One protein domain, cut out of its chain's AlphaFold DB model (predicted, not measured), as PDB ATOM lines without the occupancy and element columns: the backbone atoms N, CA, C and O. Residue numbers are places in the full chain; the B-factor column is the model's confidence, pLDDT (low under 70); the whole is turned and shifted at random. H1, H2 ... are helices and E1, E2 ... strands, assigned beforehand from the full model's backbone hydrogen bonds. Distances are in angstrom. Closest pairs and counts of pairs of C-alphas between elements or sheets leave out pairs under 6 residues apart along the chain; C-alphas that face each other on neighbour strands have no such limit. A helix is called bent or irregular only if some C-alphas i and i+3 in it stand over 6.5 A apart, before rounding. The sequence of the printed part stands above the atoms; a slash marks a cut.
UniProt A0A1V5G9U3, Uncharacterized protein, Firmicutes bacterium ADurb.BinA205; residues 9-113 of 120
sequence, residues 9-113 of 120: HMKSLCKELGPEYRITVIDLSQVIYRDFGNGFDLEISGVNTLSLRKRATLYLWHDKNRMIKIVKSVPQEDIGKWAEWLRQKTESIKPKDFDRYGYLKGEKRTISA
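This is residues 9 to 113 of the 120 residues of an uncharacterized protein of Firmicutes bacterium ADurb.BinA205 (UniProt A0A1V5G9U3). One strongly twisted sheet of six strands has two helices over one face and its other face bare: the long H2 covers E3 and E4, the short H1 covers E1 and E2. The links 46 to 55 and 93 to 109 reach the two ends of the longest axis. The printed part has 105 residues with two named helices and six named strands, in the order H1 E1 E2 E3 E4 E5 H2 E6; the sheet, E1 E2 E3 E4 E5 E6, is mixed, and so is the class, helices and strands. It is compact, radius of gyration of the C-alphas 13.5 A, and spans 42 by 25 by 25 A.

Find C-alpha 9 at (128.818, 93.331, 117.227), where H1, residues 9 to 17, begins. Read on through E1, 22 to 26, E2, 29 to 35, E3, 40 to 45, E4, 56 to 62, 19.7 A long, and E5, 66 to 74, 20.7 A, which bends by 53 degrees at residue 69. H2, 76 to 92, runs 26.0 A; it is irregular, C-alphas 77 and 80 being 7.3 A apart. E6, 110 to 112, ends at (151.931, 93.654, 119.964).

E1 to E5 form a meander, each strand the antiparallel neighbour of the one before: look at N 24 and O 31, 3.0 A, N 34 and O 42, 3.0 A, N 43 and O 59, 2.9 A, and N 58 and O 71, 2.9 A. E6 is parallel to E5, N 111 and O 70 at 2.9 A; E5, H2, E6 are a strand-helix-strand unit, parallel neighbours with a helix between, its crossover left-handed. H2 runs along the strands at a height over the sheet of 8.8 A, H1 at 9.3 A on the same face: two layers, helices on one face of a sheet. The helices are close but not clearly touching, C-alphas of Leu 17 and Gly 80 the closest at 6.1 A. Every O i to N i+4 pair is within hydrogen-bond range in H1, 10 of 13 in H2.

The C-alphas of Leu 50 and Lys 96, 42.6 A, are the two farthest apart. The link H2 to E6 is long, the printed part has no cut, and no printed residue is under 70 in pLDDT.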
ATOM      1  N   HIS A   9     127.673  93.821 116.469       95.69
ATOM      2  CA  HIS A   9     128.818  93.331 117.227       95.69
ATOM      3  C   HIS A   9     129.579  94.462 117.935       95.69
ATOM      4  O   HIS A   9     129.773  94.421 119.145       95.69
ATOM      5  N   MET A  10     129.923  95.528 117.208       97.06
ATOM      6  CA  MET A  10     130.610  96.688 117.782       97.06
ATOM      7  C   MET A  10     129.785  97.377 118.879       97.06
ATOM      8  O   MET A  10     130.345  97.829 119.877       97.06
ATOM      9  N   LYS A  11     128.458  97.458 118.714       97.69
ATOM     10  CA  LYS A  11     127.556  98.022 119.733       97.69
ATOM     11  C   LYS A  11     127.535  97.176 121.002       97.69
ATOM     12  O   LYS A  11     127.602  97.746 122.088       97.69
ATOM     13  N   SER A  12     127.471  95.851 120.870       96.69
ATOM     14  CA  SER A  12     127.539  94.931 122.009       96.69
ATOM     15  C   SER A  12     128.875  95.052 122.735       96.69
ATOM     16  O   SER A  12     128.878  95.304 123.935       96.69
ATOM     17  N   LEU A  13     129.991  95.018 122.000       96.81
ATOM     18  CA  LEU A  13     131.330  95.177 122.571       96.81
ATOM     19  C   LEU A  13     131.485  96.517 123.310       96.81
ATOM     20  O   LEU A  13     131.992  96.559 124.425       96.81
ATOM     21  N   CYS A  14     131.007  97.622 122.726       98.38
ATOM     22  CA  CYS A  14     131.034  98.933 123.382       98.38
ATOM     23  C   CYS A  14     130.238  98.938 124.695       98.38
ATOM     24  O   CYS A  14     130.675  99.542 125.669       98.38
ATOM     25  N   LYS A  15     129.083  98.264 124.729       98.19
ATOM     26  CA  LYS A  15     128.256  98.148 125.935       98.19
ATOM     27  C   LYS A  15     128.934  97.293 127.012       98.19
ATOM     28  O   LYS A  15     128.856  97.644 128.183       98.19
ATOM     29  N   GLU A  16     129.581  96.198 126.621       97.38
ATOM     30  CA  GLU A  16     130.310  95.298 127.527       97.38
ATOM     31  C   GLU A  16     131.521  95.975 128.177       97.38
ATOM     32  O   GLU A  16     131.774  95.759 129.359       97.38
ATOM     33  N   LEU A  17     132.227  96.841 127.441       98.00
ATOM     34  CA  LEU A  17     133.346  97.626 127.977       98.00
ATOM     35  C   LEU A  17     132.915  98.643 129.048       98.00
ATOM     36  O   LEU A  17     133.726  99.031 129.888       98.00
ATOM     37  N   GLY A  18     131.647  99.060 129.037       98.06
ATOM     38  CA  GLY A  18     131.047  99.899 130.071       98.06
ATOM     39  C   GLY A  18     130.609 101.289 129.589       98.06
ATOM     40  O   GLY A  18     130.892 101.690 128.459       98.06
ATOM     41  N   PRO A  19     129.903 102.045 130.450       97.94
ATOM     42  CA  PRO A  19     129.227 103.294 130.079       97.94
ATOM     43  C   PRO A  19     130.175 104.441 129.707       97.94
ATOM     44  O   PRO A  19     129.771 105.362 129.004       97.94
ATOM     45  N   GLU A  20     131.435 104.369 130.138       98.06
ATOM     46  CA  GLU A  20     132.477 105.351 129.812       98.06
ATOM     47  C   GLU A  20     132.929 105.276 128.341       98.06
ATOM     48  O   GLU A  20     133.605 106.175 127.841       98.06
ATOM     49  N   TYR A  21     132.584 104.190 127.641       98.69
ATOM     50  CA  TYR A  21     132.924 103.986 126.238       98.69
ATOM     51  C   TYR A  21     131.788 104.439 125.324       98.69
ATOM     52  O   TYR A  21     130.606 104.210 125.580       98.69
ATOM     53  N   ARG A  22     132.155 105.034 124.188       98.56
ATOM     54  CA  ARG A  22     131.218 105.439 123.135       98.56
ATOM     55  C   ARG A  22     131.727 105.049 121.759       98.56
ATOM     56  O   ARG A  22     132.928 105.003 121.518       98.56
ATOM     57  N   ILE A  23     130.808 104.848 120.822       98.56
ATOM     58  CA  ILE A  23     131.157 104.705 119.407       98.56
ATOM     59  C   ILE A  23     131.267 106.095 118.780       98.56
ATOM     60  O   ILE A  23     130.400 106.947 118.983       98.56
ATOM     61  N   THR A  24     132.330 106.330 118.019       97.62
ATOM     62  CA  THR A  24     132.573 107.589 117.309       97.62
ATOM     63  C   THR A  24     133.278 107.329 115.984       97.62
ATOM     64  O   THR A  24     133.669 106.202 115.688       97.62
ATOM     65  N   VAL A  25     133.449 108.382 115.187       97.19
ATOM     66  CA  VAL A  25     134.234 108.334 113.954       97.19
ATOM     67  C   VAL A  25     135.578 109.025 114.172       97.19
ATOM     68  O   VAL A  25     135.598 110.181 114.588       97.19
ATOM     69  N   ILE A  26     136.673 108.326 113.872       94.50
ATOM     70  CA  ILE A  26     138.044 108.858 113.785       94.50
ATOM     71  C   ILE A  26     138.628 108.367 112.459       94.50
ATOM     72  O   ILE A  26     138.407 107.215 112.089       94.50
ATOM     73  N   ASP A  27     139.289 109.249 111.704       91.69
ATOM     74  CA  ASP A  27     139.891 108.937 110.398       91.69
ATOM     75  C   ASP A  27     138.955 108.165 109.449       91.69
ATOM     76  O   ASP A  27     139.320 107.176 108.816       91.69
ATOM     77  N   LEU A  28     137.698 108.625 109.367       92.69
ATOM     78  CA  LEU A  28     136.622 108.028 108.559       92.69
ATOM     79  C   LEU A  28     136.252 106.576 108.936       92.69
ATOM     80  O   LEU A  28     135.508 105.923 108.202       92.69
ATOM     81  N   SER A  29     136.708 106.081 110.089       93.75
ATOM     82  CA  SER A  29     136.428 104.744 110.612       93.75
ATOM     83  C   SER A  29     135.568 104.800 111.876       93.75
ATOM     84  O   SER A  29     135.736 105.680 112.715       93.75
ATOM     85  N   GLN A  30     134.655 103.835 112.034       97.25
ATOM     86  CA  GLN A  30     133.939 103.632 113.297       97.25
ATOM     87  C   GLN A  30     134.889 103.003 114.319       97.25
ATOM     88  O   GLN A  30     135.405 101.904 114.096       97.25
ATOM     89  N   VAL A  31     135.066 103.674 115.453       98.00
ATOM     90  CA  VAL A  31     135.922 103.239 116.565       98.00
ATOM     91  C   VAL A  31     135.154 103.273 117.883       98.00
ATOM     92  O   VAL A  31     134.173 104.009 118.020       98.00
ATOM     93  N   ILE A  32     135.577 102.458 118.849       98.62
ATOM     94  CA  ILE A  32     135.139 102.610 120.240       98.62
ATOM     95  C   ILE A  32     136.144 103.540 120.919       98.62
ATOM     96  O   ILE A  32     137.347 103.382 120.746       98.62
ATOM     97  N   TYR A  33     135.657 104.525 121.658       98.62
ATOM     98  CA  TYR A  33     136.454 105.596 122.236       98.62
ATOM     99  C   TYR A  33     136.127 105.779 123.714       98.62
ATOM    100  O   TYR A  33     134.962 105.662 124.102       98.62
ATOM    101  N   ARG A  34     137.136 106.137 124.509       98.44
ATOM    102  CA  ARG A  34     136.984 106.569 125.901       98.44
ATOM    103  C   ARG A  34     137.960 107.699 126.215       98.44
ATOM    104  O   ARG A  34     139.144 107.574 125.927       98.44
ATOM    105  N   ASP A  35     137.457 108.760 126.832       98.12
ATOM    106  CA  ASP A  35     138.270 109.809 127.458       98.12
ATOM    107  C   ASP A  35     138.582 109.366 128.895       98.12
ATOM    108  O   ASP A  35     137.683 108.911 129.607       98.12
ATOM    109  N   PHE A  36     139.847 109.420 129.316       97.75
ATOM    110  CA  PHE A  36     140.242 109.050 130.680       97.75
ATOM    111  C   PHE A  36     140.141 110.212 131.679       97.75
ATOM    112  O   PHE A  36     140.321 109.999 132.877       97.75
ATOM    113  N   GLY A  37     139.852 111.434 131.220       96.88
ATOM    114  CA  GLY A  37     139.676 112.621 132.061       96.88
ATOM    115  C   GLY A  37     140.983 113.250 132.557       96.88
ATOM    116  O   GLY A  37     140.953 114.202 133.334       96.88
ATOM    117  N   ASN A  38     142.135 112.747 132.110       95.75
ATOM    118  CA  ASN A  38     143.475 113.190 132.517       95.75
ATOM    119  C   ASN A  38     144.339 113.677 131.336       95.75
ATOM    120  O   ASN A  38     145.564 113.692 131.430       95.75
ATOM    121  N   GLY A  39     143.704 114.060 130.222       96.31
ATOM    122  CA  GLY A  39     144.381 114.492 128.992       96.31
ATOM    123  C   GLY A  39     144.785 113.345 128.060       96.31
ATOM    124  O   GLY A  39     145.361 113.598 126.998       96.31
ATOM    125  N   PHE A  40     144.466 112.102 128.435       98.00
ATOM    126  CA  PHE A  40     144.653 110.920 127.605       98.00
ATOM    127  C   PHE A  40     143.320 110.329 127.157       98.00
ATOM    128  O   PHE A  40     142.347 110.291 127.909       98.00
ATOM    129  N   ASP A  41     143.314 109.798 125.940       98.19
ATOM    130  CA  ASP A  41     142.150 109.158 125.340       98.19
ATOM    131  C   ASP A  41     142.534 107.806 124.747       98.19
ATOM    132  O   ASP A  41     143.632 107.627 124.214       98.19
ATOM    133  N   LEU A  42     141.603 106.863 124.780       98.56
ATOM    134  CA  LEU A  42     141.746 105.564 124.149       98.56
ATOM    135  C   LEU A  42     140.845 105.458 122.925       98.56
ATOM    136  O   LEU A  42     139.632 105.644 123.008       98.56
ATOM    137  N   GLU A  43     141.439 105.055 121.810       98.44
ATOM    138  CA  GLU A  43     140.748 104.617 120.605       98.44
ATOM    139  C   GLU A  43     140.949 103.110 120.412       98.44
ATOM    140  O   GLU A  43     142.070 102.608 120.447       98.44
ATOM    141  N   ILE A  44     139.860 102.388 120.155       98.44
ATOM    142  CA  ILE A  44     139.833 100.965 119.821       98.44
ATOM    143  C   ILE A  44     139.323 100.835 118.385       98.44
ATOM    144  O   ILE A  44     138.139 101.051 118.093       98.44
ATOM    145  N   SER A  45     140.222 100.452 117.486       97.69
ATOM    146  CA  SER A  45     139.963 100.349 116.053       97.69
ATOM    147  C   SER A  45     139.940  98.896 115.571       97.69
ATOM    148  O   SER A  45     140.454  97.983 116.219       97.69
ATOM    149  N   GLY A  46     139.333  98.672 114.404       96.06
ATOM    150  CA  GLY A  46     139.274  97.362 113.743       96.06
ATOM    151  C   GLY A  46     138.110  96.453 114.158       96.06
ATOM    152  O   GLY A  46     137.964  95.378 113.574       96.06
ATOM    153  N   VAL A  47     137.253  96.898 115.084       96.06
ATOM    154  CA  VAL A  47     136.143  96.109 115.659       96.06
ATOM    155  C   VAL A  47     134.780  96.330 114.990       96.06
ATOM    156  O   VAL A  47     133.841  95.578 115.250       96.06
ATOM    157  N   ASN A  48     134.654  97.297 114.069       95.81
ATOM    158  CA  ASN A  48     133.471  97.413 113.206       95.81
ATOM    159  C   ASN A  48     133.486  96.323 112.119       95.81
ATOM    160  O   ASN A  48     133.829  96.554 110.959       95.81
ATOM    161  N   THR A  49     133.199  95.093 112.524       91.56
ATOM    162  CA  THR A  49     133.262  93.898 111.684       91.56
ATOM    163  C   THR A  49     132.183  92.896 112.094       91.56
ATOM    164  O   THR A  49     131.523  93.068 113.120       91.56
ATOM    165  N   LEU A  50     131.997  91.861 111.273       88.12
ATOM    166  CA  LEU A  50     131.196  90.676 111.591       88.12
ATOM    167  C   LEU A  50     132.054  89.527 112.151       88.12
ATOM    168  O   LEU A  50     131.515  88.553 112.659       88.12
ATOM    169  N   SER A  51     133.387  89.616 112.042       90.38
ATOM    170  CA  SER A  51     134.297  88.567 112.507       90.38
ATOM    171  C   SER A  51     134.727  88.803 113.952       90.38
ATOM    172  O   SER A  51     135.451  89.756 114.242       90.38
ATOM    173  N   LEU A  52     134.366  87.871 114.833       87.06
ATOM    174  CA  LEU A  52     134.806  87.851 116.233       87.06
ATOM    175  C   LEU A  52     136.311  87.578 116.381       87.06
ATOM    176  O   LEU A  52     136.918  87.946 117.376       87.06
ATOM    177  N   ARG A  53     136.934  86.960 115.369       90.00
ATOM    178  CA  ARG A  53     138.368  86.618 115.377       90.00
ATOM    179  C   ARG A  53     139.265  87.775 114.949       90.00
ATOM    180  O   ARG A  53     140.486  87.678 115.059       90.00
ATOM    181  N   LYS A  54     138.693  88.845 114.387       93.62
ATOM    182  CA  LYS A  54     139.483  89.996 113.947       93.62
ATOM    183  C   LYS A  54     140.066  90.691 115.170       93.62
ATOM    184  O   LYS A  54     139.333  91.013 116.097       93.62
ATOM    185  N   ARG A  55     141.372  90.931 115.152       96.00
ATOM    186  CA  ARG A  55     142.085  91.570 116.260       96.00
ATOM    187  C   ARG A  55     141.946  93.088 116.174       96.00
ATOM    188  O   ARG A  55     141.935  93.648 115.074       96.00
ATOM    189  N   ALA A  56     141.826  93.730 117.327       97.56
ATOM    190  CA  ALA A  56     141.758  95.176 117.450       97.56
ATOM    191  C   ALA A  56     143.158  95.804 117.477       97.56
ATOM    192  O   ALA A  56     144.157  95.143 117.779       97.56
ATOM    193  N   THR A  57     143.202  97.104 117.202       98.31
ATOM    194  CA  THR A  57     144.354  97.957 117.508       98.31
ATOM    195  C   THR A  57     143.896  99.044 118.466       98.31
ATOM    196  O   THR A  57     142.895  99.709 118.202       98.31
ATOM    197  N   LEU A  58     144.622  99.211 119.569       98.50
ATOM    198  CA  LEU A  58     144.373 100.244 120.566       98.50
ATOM    199  C   LEU A  58     145.384 101.374 120.382       98.50
ATOM    200  O   LEU A  58     146.592 101.125 120.352       98.50
ATOM    201  N   TYR A  59     144.897 102.605 120.288       98.25
ATOM    202  CA  TYR A  59     145.711 103.812 120.200       98.25
ATOM    203  C   TYR A  59     145.481 104.661 121.445       98.25
ATOM    204  O   TYR A  59     144.354 105.062 121.732       98.25
ATOM    205  N   LEU A  60     146.557 104.927 122.183       97.88
ATOM    206  CA  LEU A  60     146.552 105.865 123.298       97.88
ATOM    207  C   LEU A  60     146.967 107.239 122.785       97.88
ATOM    208  O   LEU A  60     148.094 107.420 122.310       97.88
ATOM    209  N   TRP A  61     146.059 108.194 122.904       97.56
ATOM    210  CA  TRP A  61     146.240 109.580 122.512       97.56
ATOM    211  C   TRP A  61     146.539 110.455 123.729       97.56
ATOM    212  O   TRP A  61     146.108 110.156 124.838       97.56
ATOM    213  N   HIS A  62     147.274 111.539 123.504       96.00
ATOM    214  CA  HIS A  62     147.525 112.610 124.459       96.00
ATOM    215  C   HIS A  62     147.178 113.954 123.807       96.00
ATOM    216  O   HIS A  62     147.539 114.199 122.644       96.00
ATOM    217  N   ASP A  63     146.467 114.808 124.545       92.31
ATOM    218  CA  ASP A  63     145.967 116.118 124.102       92.31
ATOM    219  C   ASP A  63     145.158 116.063 122.792       92.31
ATOM    220  O   ASP A  63     145.204 117.002 121.994       92.31
ATOM    221  N   LYS A  64     144.481 114.939 122.510       89.44
ATOM    222  CA  LYS A  64     143.711 114.685 121.270       89.44
ATOM    223  C   LYS A  64     144.500 114.792 119.955       89.44
ATOM    224  O   LYS A  64     143.917 114.691 118.882       89.44
ATOM    225  N   ASN A  65     145.819 114.964 120.027       89.12
ATOM    226  CA  ASN A  65     146.661 115.288 118.873       89.12
ATOM    227  C   ASN A  65     147.786 114.279 118.649       89.12
ATOM    228  O   ASN A  65     148.287 114.145 117.533       89.12
ATOM    229  N   ARG A  66     148.236 113.590 119.701       91.69
ATOM    230  CA  ARG A  66     149.447 112.762 119.643       91.69
ATOM    231  C   ARG A  66     149.169 111.342 120.096       91.69
ATOM    232  O   ARG A  66     148.879 111.117 121.261       91.69
ATOM    233  N   MET A  67     149.346 110.375 119.202       94.50
ATOM    234  CA  MET A  67     149.375 108.957 119.572       94.50
ATOM    235  C   MET A  67     150.691 108.619 120.278       94.50
ATOM    236  O   MET A  67     151.739 108.534 119.628       94.50
ATOM    237  N   ILE A  68     150.635 108.373 121.581       94.88
ATOM    238  CA  ILE A  68     151.808 108.091 122.417       94.88
ATOM    239  C   ILE A  68     152.081 106.593 122.598       94.88
ATOM    240  O   ILE A  68     153.226 106.212 122.843       94.88
ATOM    241  N   LYS A  69     151.068 105.732 122.425       96.06
ATOM    242  CA  LYS A  69     151.210 104.269 122.484       96.06
ATOM    243  C   LYS A  69     150.250 103.593 121.507       96.06
ATOM    244  O   LYS A  69     149.142 104.074 121.291       96.06
ATOM    245  N   ILE A  70     150.684 102.480 120.926       97.31
ATOM    246  CA  ILE A  70     149.899 101.642 120.023       97.31
ATOM    247  C   ILE A  70     150.046 100.192 120.477       97.31
ATOM    248  O   ILE A  70     151.166  99.684 120.547       97.31
ATOM    249  N   VAL A  71     148.927  99.526 120.748       97.81
ATOM    250  CA  VAL A  71     148.881  98.088 121.025       97.81
ATOM    251  C   VAL A  71     148.191  97.406 119.853       97.81
ATOM    252  O   VAL A  71     147.004  97.618 119.605       97.81
ATOM    253  N   LYS A  72     148.953  96.628 119.087       97.38
ATOM    254  CA  LYS A  72     148.455  95.887 117.925       97.38
ATOM    255  C   LYS A  72     148.008  94.486 118.312       97.38
ATOM    256  O   LYS A  72     148.381  93.968 119.363       97.38
ATOM    257  N   SER A  73     147.243  93.873 117.410       96.44
ATOM    258  CA  SER A  73     146.866  92.466 117.498       96.44
ATOM    259  C   SER A  73     146.202  92.133 118.838       96.44
ATOM    260  O   SER A  73     146.549  91.125 119.443       96.44
ATOM    261  N   VAL A  74     145.250  92.932 119.317       97.06
ATOM    262  CA  VAL A  74     144.544  92.654 120.579       97.06
ATOM    263  C   VAL A  74     143.359  91.711 120.313       97.06
ATOM    264  O   VAL A  74     142.506  92.061 119.491       97.06
ATOM    265  N   PRO A  75     143.282  90.513 120.933       95.88
ATOM    266  CA  PRO A  75     142.071  89.686 120.901       95.88
ATOM    267  C   PRO A  75     140.880  90.480 121.418       95.88
ATOM    268  O   PRO A  75     141.035  91.290 122.329       95.88
ATOM    269  N   GLN A  76     139.691  90.264 120.859       95.56
ATOM    270  CA  GLN A  76     138.541  91.063 121.276       95.56
ATOM    271  C   GLN A  76     138.149  90.796 122.731       95.56
ATOM    272  O   GLN A  76     137.794  91.743 123.429       95.56
ATOM    273  N   GLU A  77     138.310  89.555 123.207       94.56
ATOM    274  CA  GLU A  77     138.114  89.210 124.619       94.56
ATOM    275  C   GLU A  77     139.076  89.937 125.579       94.56
ATOM    276  O   GLU A  77     138.724  90.174 126.732       94.56
ATOM    277  N   ASP A  78     140.249  90.368 125.104       96.12
ATOM    278  CA  ASP A  78     141.283  91.009 125.927       96.12
ATOM    279  C   ASP A  78     141.257  92.544 125.855       96.12
ATOM    280  O   ASP A  78     142.053  93.211 126.525       96.12
ATOM    281  N   ILE A  79     140.361  93.143 125.060       97.38
ATOM    282  CA  ILE A  79     140.308  94.606 124.879       97.38
ATOM    283  C   ILE A  79     140.138  95.320 126.221       97.38
ATOM    284  O   ILE A  79     140.842  96.295 126.474       97.38
ATOM    285  N   GLY A  80     139.242  94.836 127.089       97.06
ATOM    286  CA  GLY A  80     139.007  95.444 128.402       97.06
ATOM    287  C   GLY A  80     140.262  95.442 129.279       97.06
ATOM    288  O   GLY A  80     140.611  96.465 129.865       97.06
ATOM    289  N   LYS A  81     140.995  94.322 129.289       96.56
ATOM    290  CA  LYS A  81     142.253  94.166 130.030       96.56
ATOM    291  C   LYS A  81     143.322  95.150 129.544       96.56
ATOM    292  O   LYS A  81     143.921  95.860 130.348       96.56
ATOM    293  N   TRP A  82     143.532  95.244 128.231       97.44
ATOM    294  CA  TRP A  82     144.497  96.188 127.655       97.44
ATOM    295  C   TRP A  82     144.087  97.649 127.831       97.44
ATOM    296  O   TRP A  82     144.943  98.506 128.051       97.44
ATOM    297  N   ALA A  83     142.790  97.945 127.750       97.75
ATOM    298  CA  ALA A  83     142.273  99.284 127.978       97.75
ATOM    299  C   ALA A  83     142.524  99.748 129.420       97.75
ATOM    300  O   ALA A  83     142.963 100.879 129.625       97.75
ATOM    301  N   GLU A  84     142.301  98.873 130.404       97.06
ATOM    302  CA  GLU A  84     142.567  99.176 131.810       97.06
ATOM    303  C   GLU A  84     144.066  99.320 132.092       97.06
ATOM    304  O   GLU A  84     144.472 100.265 132.766       97.06
ATOM    305  N   TRP A  85     144.907  98.464 131.507       96.12
ATOM    306  CA  TRP A  85     146.359  98.614 131.606       96.12
ATOM    307  C   TRP A  85     146.842  99.968 131.061       96.12
ATOM    308  O   TRP A  85     147.622 100.666 131.713       96.12
ATOM    309  N   LEU A  86     146.344 100.388 129.888       96.88
ATOM    310  CA  LEU A  86     146.664 101.704 129.323       96.88
ATOM    311  C   LEU A  86     146.180 102.838 130.233       96.88
ATOM    312  O   LEU A  86     146.922 103.799 130.437       96.88
ATOM    313  N   ARG A  87     144.976 102.720 130.807       97.12
ATOM    314  CA  ARG A  87     144.432 103.697 131.760       97.12
ATOM    315  C   ARG A  87     145.345 103.843 132.977       97.12
ATOM    316  O   ARG A  87     145.795 104.951 133.253       97.12
ATOM    317  N   GLN A  88     145.688 102.745 133.647       96.25
ATOM    318  CA  GLN A  88     146.580 102.750 134.815       96.25
ATOM    319  C   GLN A  88     147.956 103.323 134.477       96.25
ATOM    320  O   GLN A  88     148.508 104.126 135.229       96.25
ATOM    321  N   LYS A  89     148.493 102.987 133.298       93.94
ATOM    322  CA  LYS A  89     149.752 103.562 132.821       93.94
ATOM    323  C   LYS A  89     149.687 105.091 132.773       93.94
ATOM    324  O   LYS A  89     150.645 105.742 133.186       93.94
ATOM    325  N   THR A  90     148.573 105.664 132.309       96.19
ATOM    326  CA  THR A  90     148.421 107.125 132.174       96.19
ATOM    327  C   THR A  90     148.455 107.869 133.505       96.19
ATOM    328  O   THR A  90     148.931 108.997 133.551       96.19
ATOM    329  N   GLU A  91     148.054 107.226 134.604       95.62
ATOM    330  CA  GLU A  91     148.079 107.821 135.949       95.62
ATOM    331  C   GLU A  91     149.504 108.098 136.448       95.62
ATOM    332  O   GLU A  91     149.721 108.970 137.287       95.62
ATOM    333  N   SER A  92     150.490 107.368 135.918       92.38
ATOM    334  CA  SER A  92     151.897 107.506 136.309       92.38
ATOM    335  C   SER A  92     152.706 108.431 135.396       92.38
ATOM    336  O   SER A  92     153.837 108.775 135.748       92.38
ATOM    337  N   ILE A  93     152.161 108.838 134.241       94.44
ATOM    338  CA  ILE A  93     152.880 109.658 133.256       94.44
ATOM    339  C   ILE A  93     152.976 111.105 133.746       94.44
ATOM    340  O   ILE A  93     151.982 111.739 134.092       94.44
ATOM    341  N   LYS A  94     154.189 111.660 133.726       94.50
ATOM    342  CA  LYS A  94     154.479 113.052 134.091       94.50
ATOM    343  C   LYS A  94     155.046 113.816 132.892       94.50
ATOM    344  O   LYS A  94     155.672 113.215 132.020       94.50
ATOM    345  N   PRO A  95     154.959 115.161 132.875       93.00
ATOM    346  CA  PRO A  95     155.541 115.973 131.801       93.00
ATOM    347  C   PRO A  95     157.023 115.675 131.528       93.00
ATOM    348  O   PRO A  95     157.465 115.682 130.383       93.00
ATOM    349  N   LYS A  96     157.788 115.345 132.578       95.62
ATOM    350  CA  LYS A  96     159.210 114.996 132.471       95.62
ATOM    351  C   LYS A  96     159.480 113.669 131.761       95.62
ATOM    352  O   LYS A  96     160.642 113.408 131.469       95.62
ATOM    353  N   ASP A  97     158.477 112.824 131.541       95.38
ATOM    354  CA  ASP A  97     158.640 111.508 130.913       95.38
ATOM    355  C   ASP A  97     158.585 111.600 129.385       95.38
ATOM    356  O   ASP A  97     159.053 110.696 128.692       95.38
ATOM    357  N   PHE A  98     158.112 112.730 128.856       94.62
ATOM    358  CA  PHE A  98     158.139 113.029 127.434       94.62
ATOM    359  C   PHE A  98     159.520 113.521 126.979       94.62
ATOM    360  O   PHE A  98     160.259 114.179 127.718       94.62
ATOM    361  N   ASP A  99     159.887 113.182 125.747       93.88
ATOM    362  CA  ASP A  99     161.016 113.764 125.037       93.88
ATOM    363  C   ASP A  99     160.644 115.125 124.419       93.88
ATOM    364  O   ASP A  99     159.507 115.595 124.505       93.88
ATOM    365  N   ARG A 100     161.609 115.770 123.754       93.44
ATOM    366  CA  ARG A 100     161.392 117.073 123.098       93.44
ATOM    367  C   ARG A 100     160.353 117.048 121.966       93.44
ATOM    368  O   ARG A 100     159.954 118.110 121.502       93.44
ATOM    369  N   TYR A 101     159.956 115.867 121.499       89.62
ATOM    370  CA  TYR A 101     158.960 115.668 120.447       89.62
ATOM    371  C   TYR A 101     157.583 115.293 121.015       89.62
ATOM    372  O   TYR A 101     156.606 115.222 120.267       89.62
ATOM    373  N   GLY A 102     157.476 115.091 122.332       89.19
ATOM    374  CA  GLY A 102     156.237 114.704 122.993       89.19
ATOM    375  C   GLY A 102     155.957 113.203 122.988       89.19
ATOM    376  O   GLY A 102     154.797 112.823 123.132       89.19
ATOM    377  N   TYR A 103     156.978 112.357 122.821       91.00
ATOM    378  CA  TYR A 103     156.870 110.902 122.958       91.00
ATOM    379  C   TYR A 103     157.459 110.421 124.285       91.00
ATOM    380  O   TYR A 103     158.357 111.053 124.834       91.00
ATOM    381  N   LEU A 104     156.971 109.292 124.805       92.69
ATOM    382  CA  LEU A 104     157.485 108.709 126.047       92.69
ATOM    383  C   LEU A 104     158.931 108.226 125.871       92.69
ATOM    384  O   LEU A 104     159.239 107.452 124.962       92.69
ATOM    385  N   LYS A 105     159.823 108.669 126.762       94.00
ATOM    386  CA  LYS A 105     161.240 108.285 126.754       94.00
ATOM    387  C   LYS A 105     161.426 106.823 127.147       94.00
ATOM    388  O   LYS A 105     160.781 106.337 128.067       94.00
ATOM    389  N   GLY A 106     162.378 106.148 126.500       89.38
ATOM    390  CA  GLY A 106     162.804 104.795 126.882       89.38
ATOM    391  C   GLY A 106     161.783 103.691 126.593       89.38
ATOM    392  O   GLY A 106     162.023 102.543 126.954       89.38
ATOM    393  N   GLU A 107     160.675 104.005 125.919       87.56
ATOM    394  CA  GLU A 107     159.623 103.045 125.607       87.56
ATOM    395  C   GLU A 107     159.384 102.904 124.107       87.56
ATOM    396  O   GLU A 107     159.376 103.876 123.349       87.56
ATOM    397  N   LYS A 108     159.087 101.676 123.669       91.06
ATOM    398  CA  LYS A 108     158.562 101.452 122.322       91.06
ATOM    399  C   LYS A 108     157.161 102.047 122.216       91.06
ATOM    400  O   LYS A 108     156.281 101.724 123.016       91.06
ATOM    401  N   ARG A 109     156.941 102.860 121.182       92.25
ATOM    402  CA  ARG A 109     155.621 103.425 120.864       92.25
ATOM    403  C   ARG A 109     154.617 102.349 120.454       92.25
ATOM    404  O   ARG A 109     153.459 102.435 120.839       92.25
ATOM    405  N   THR A 110     155.057 101.338 119.709       95.44
ATOM    406  CA  THR A 110     154.204 100.241 119.235       95.44
ATOM    407  C   THR A 110     154.633  98.934 119.881       95.44
ATOM    408  O   THR A 110     155.814  98.588 119.825       95.44
ATOM    409  N   ILE A 111     153.670  98.211 120.444       94.31
ATOM    410  CA  ILE A 111     153.816  96.846 120.961       94.31
ATOM    411  C   ILE A 111     152.743  95.946 120.335       94.31
ATOM    412  O   ILE A 111     151.723  96.451 119.851       94.31
ATOM    413  N   SER A 112     152.962  94.630 120.325       93.06
ATOM    414  CA  SER A 112     151.931  93.654 119.964       93.06
ATOM    415  C   SER A 112     151.457  92.909 121.205       93.06
ATOM    416  O   SER A 112     152.271  92.521 122.040       93.06
ATOM    417  N   ALA A 113     150.150  92.680 121.330       90.06
ATOM    418  CA  ALA A 113     149.608  91.923 122.459       90.06
ATOM    419  C   ALA A 113     150.021  90.438 122.447       90.06
ATOM    420  O   ALA A 113     149.960  89.782 123.481       90.06
TER     421      ALA A 113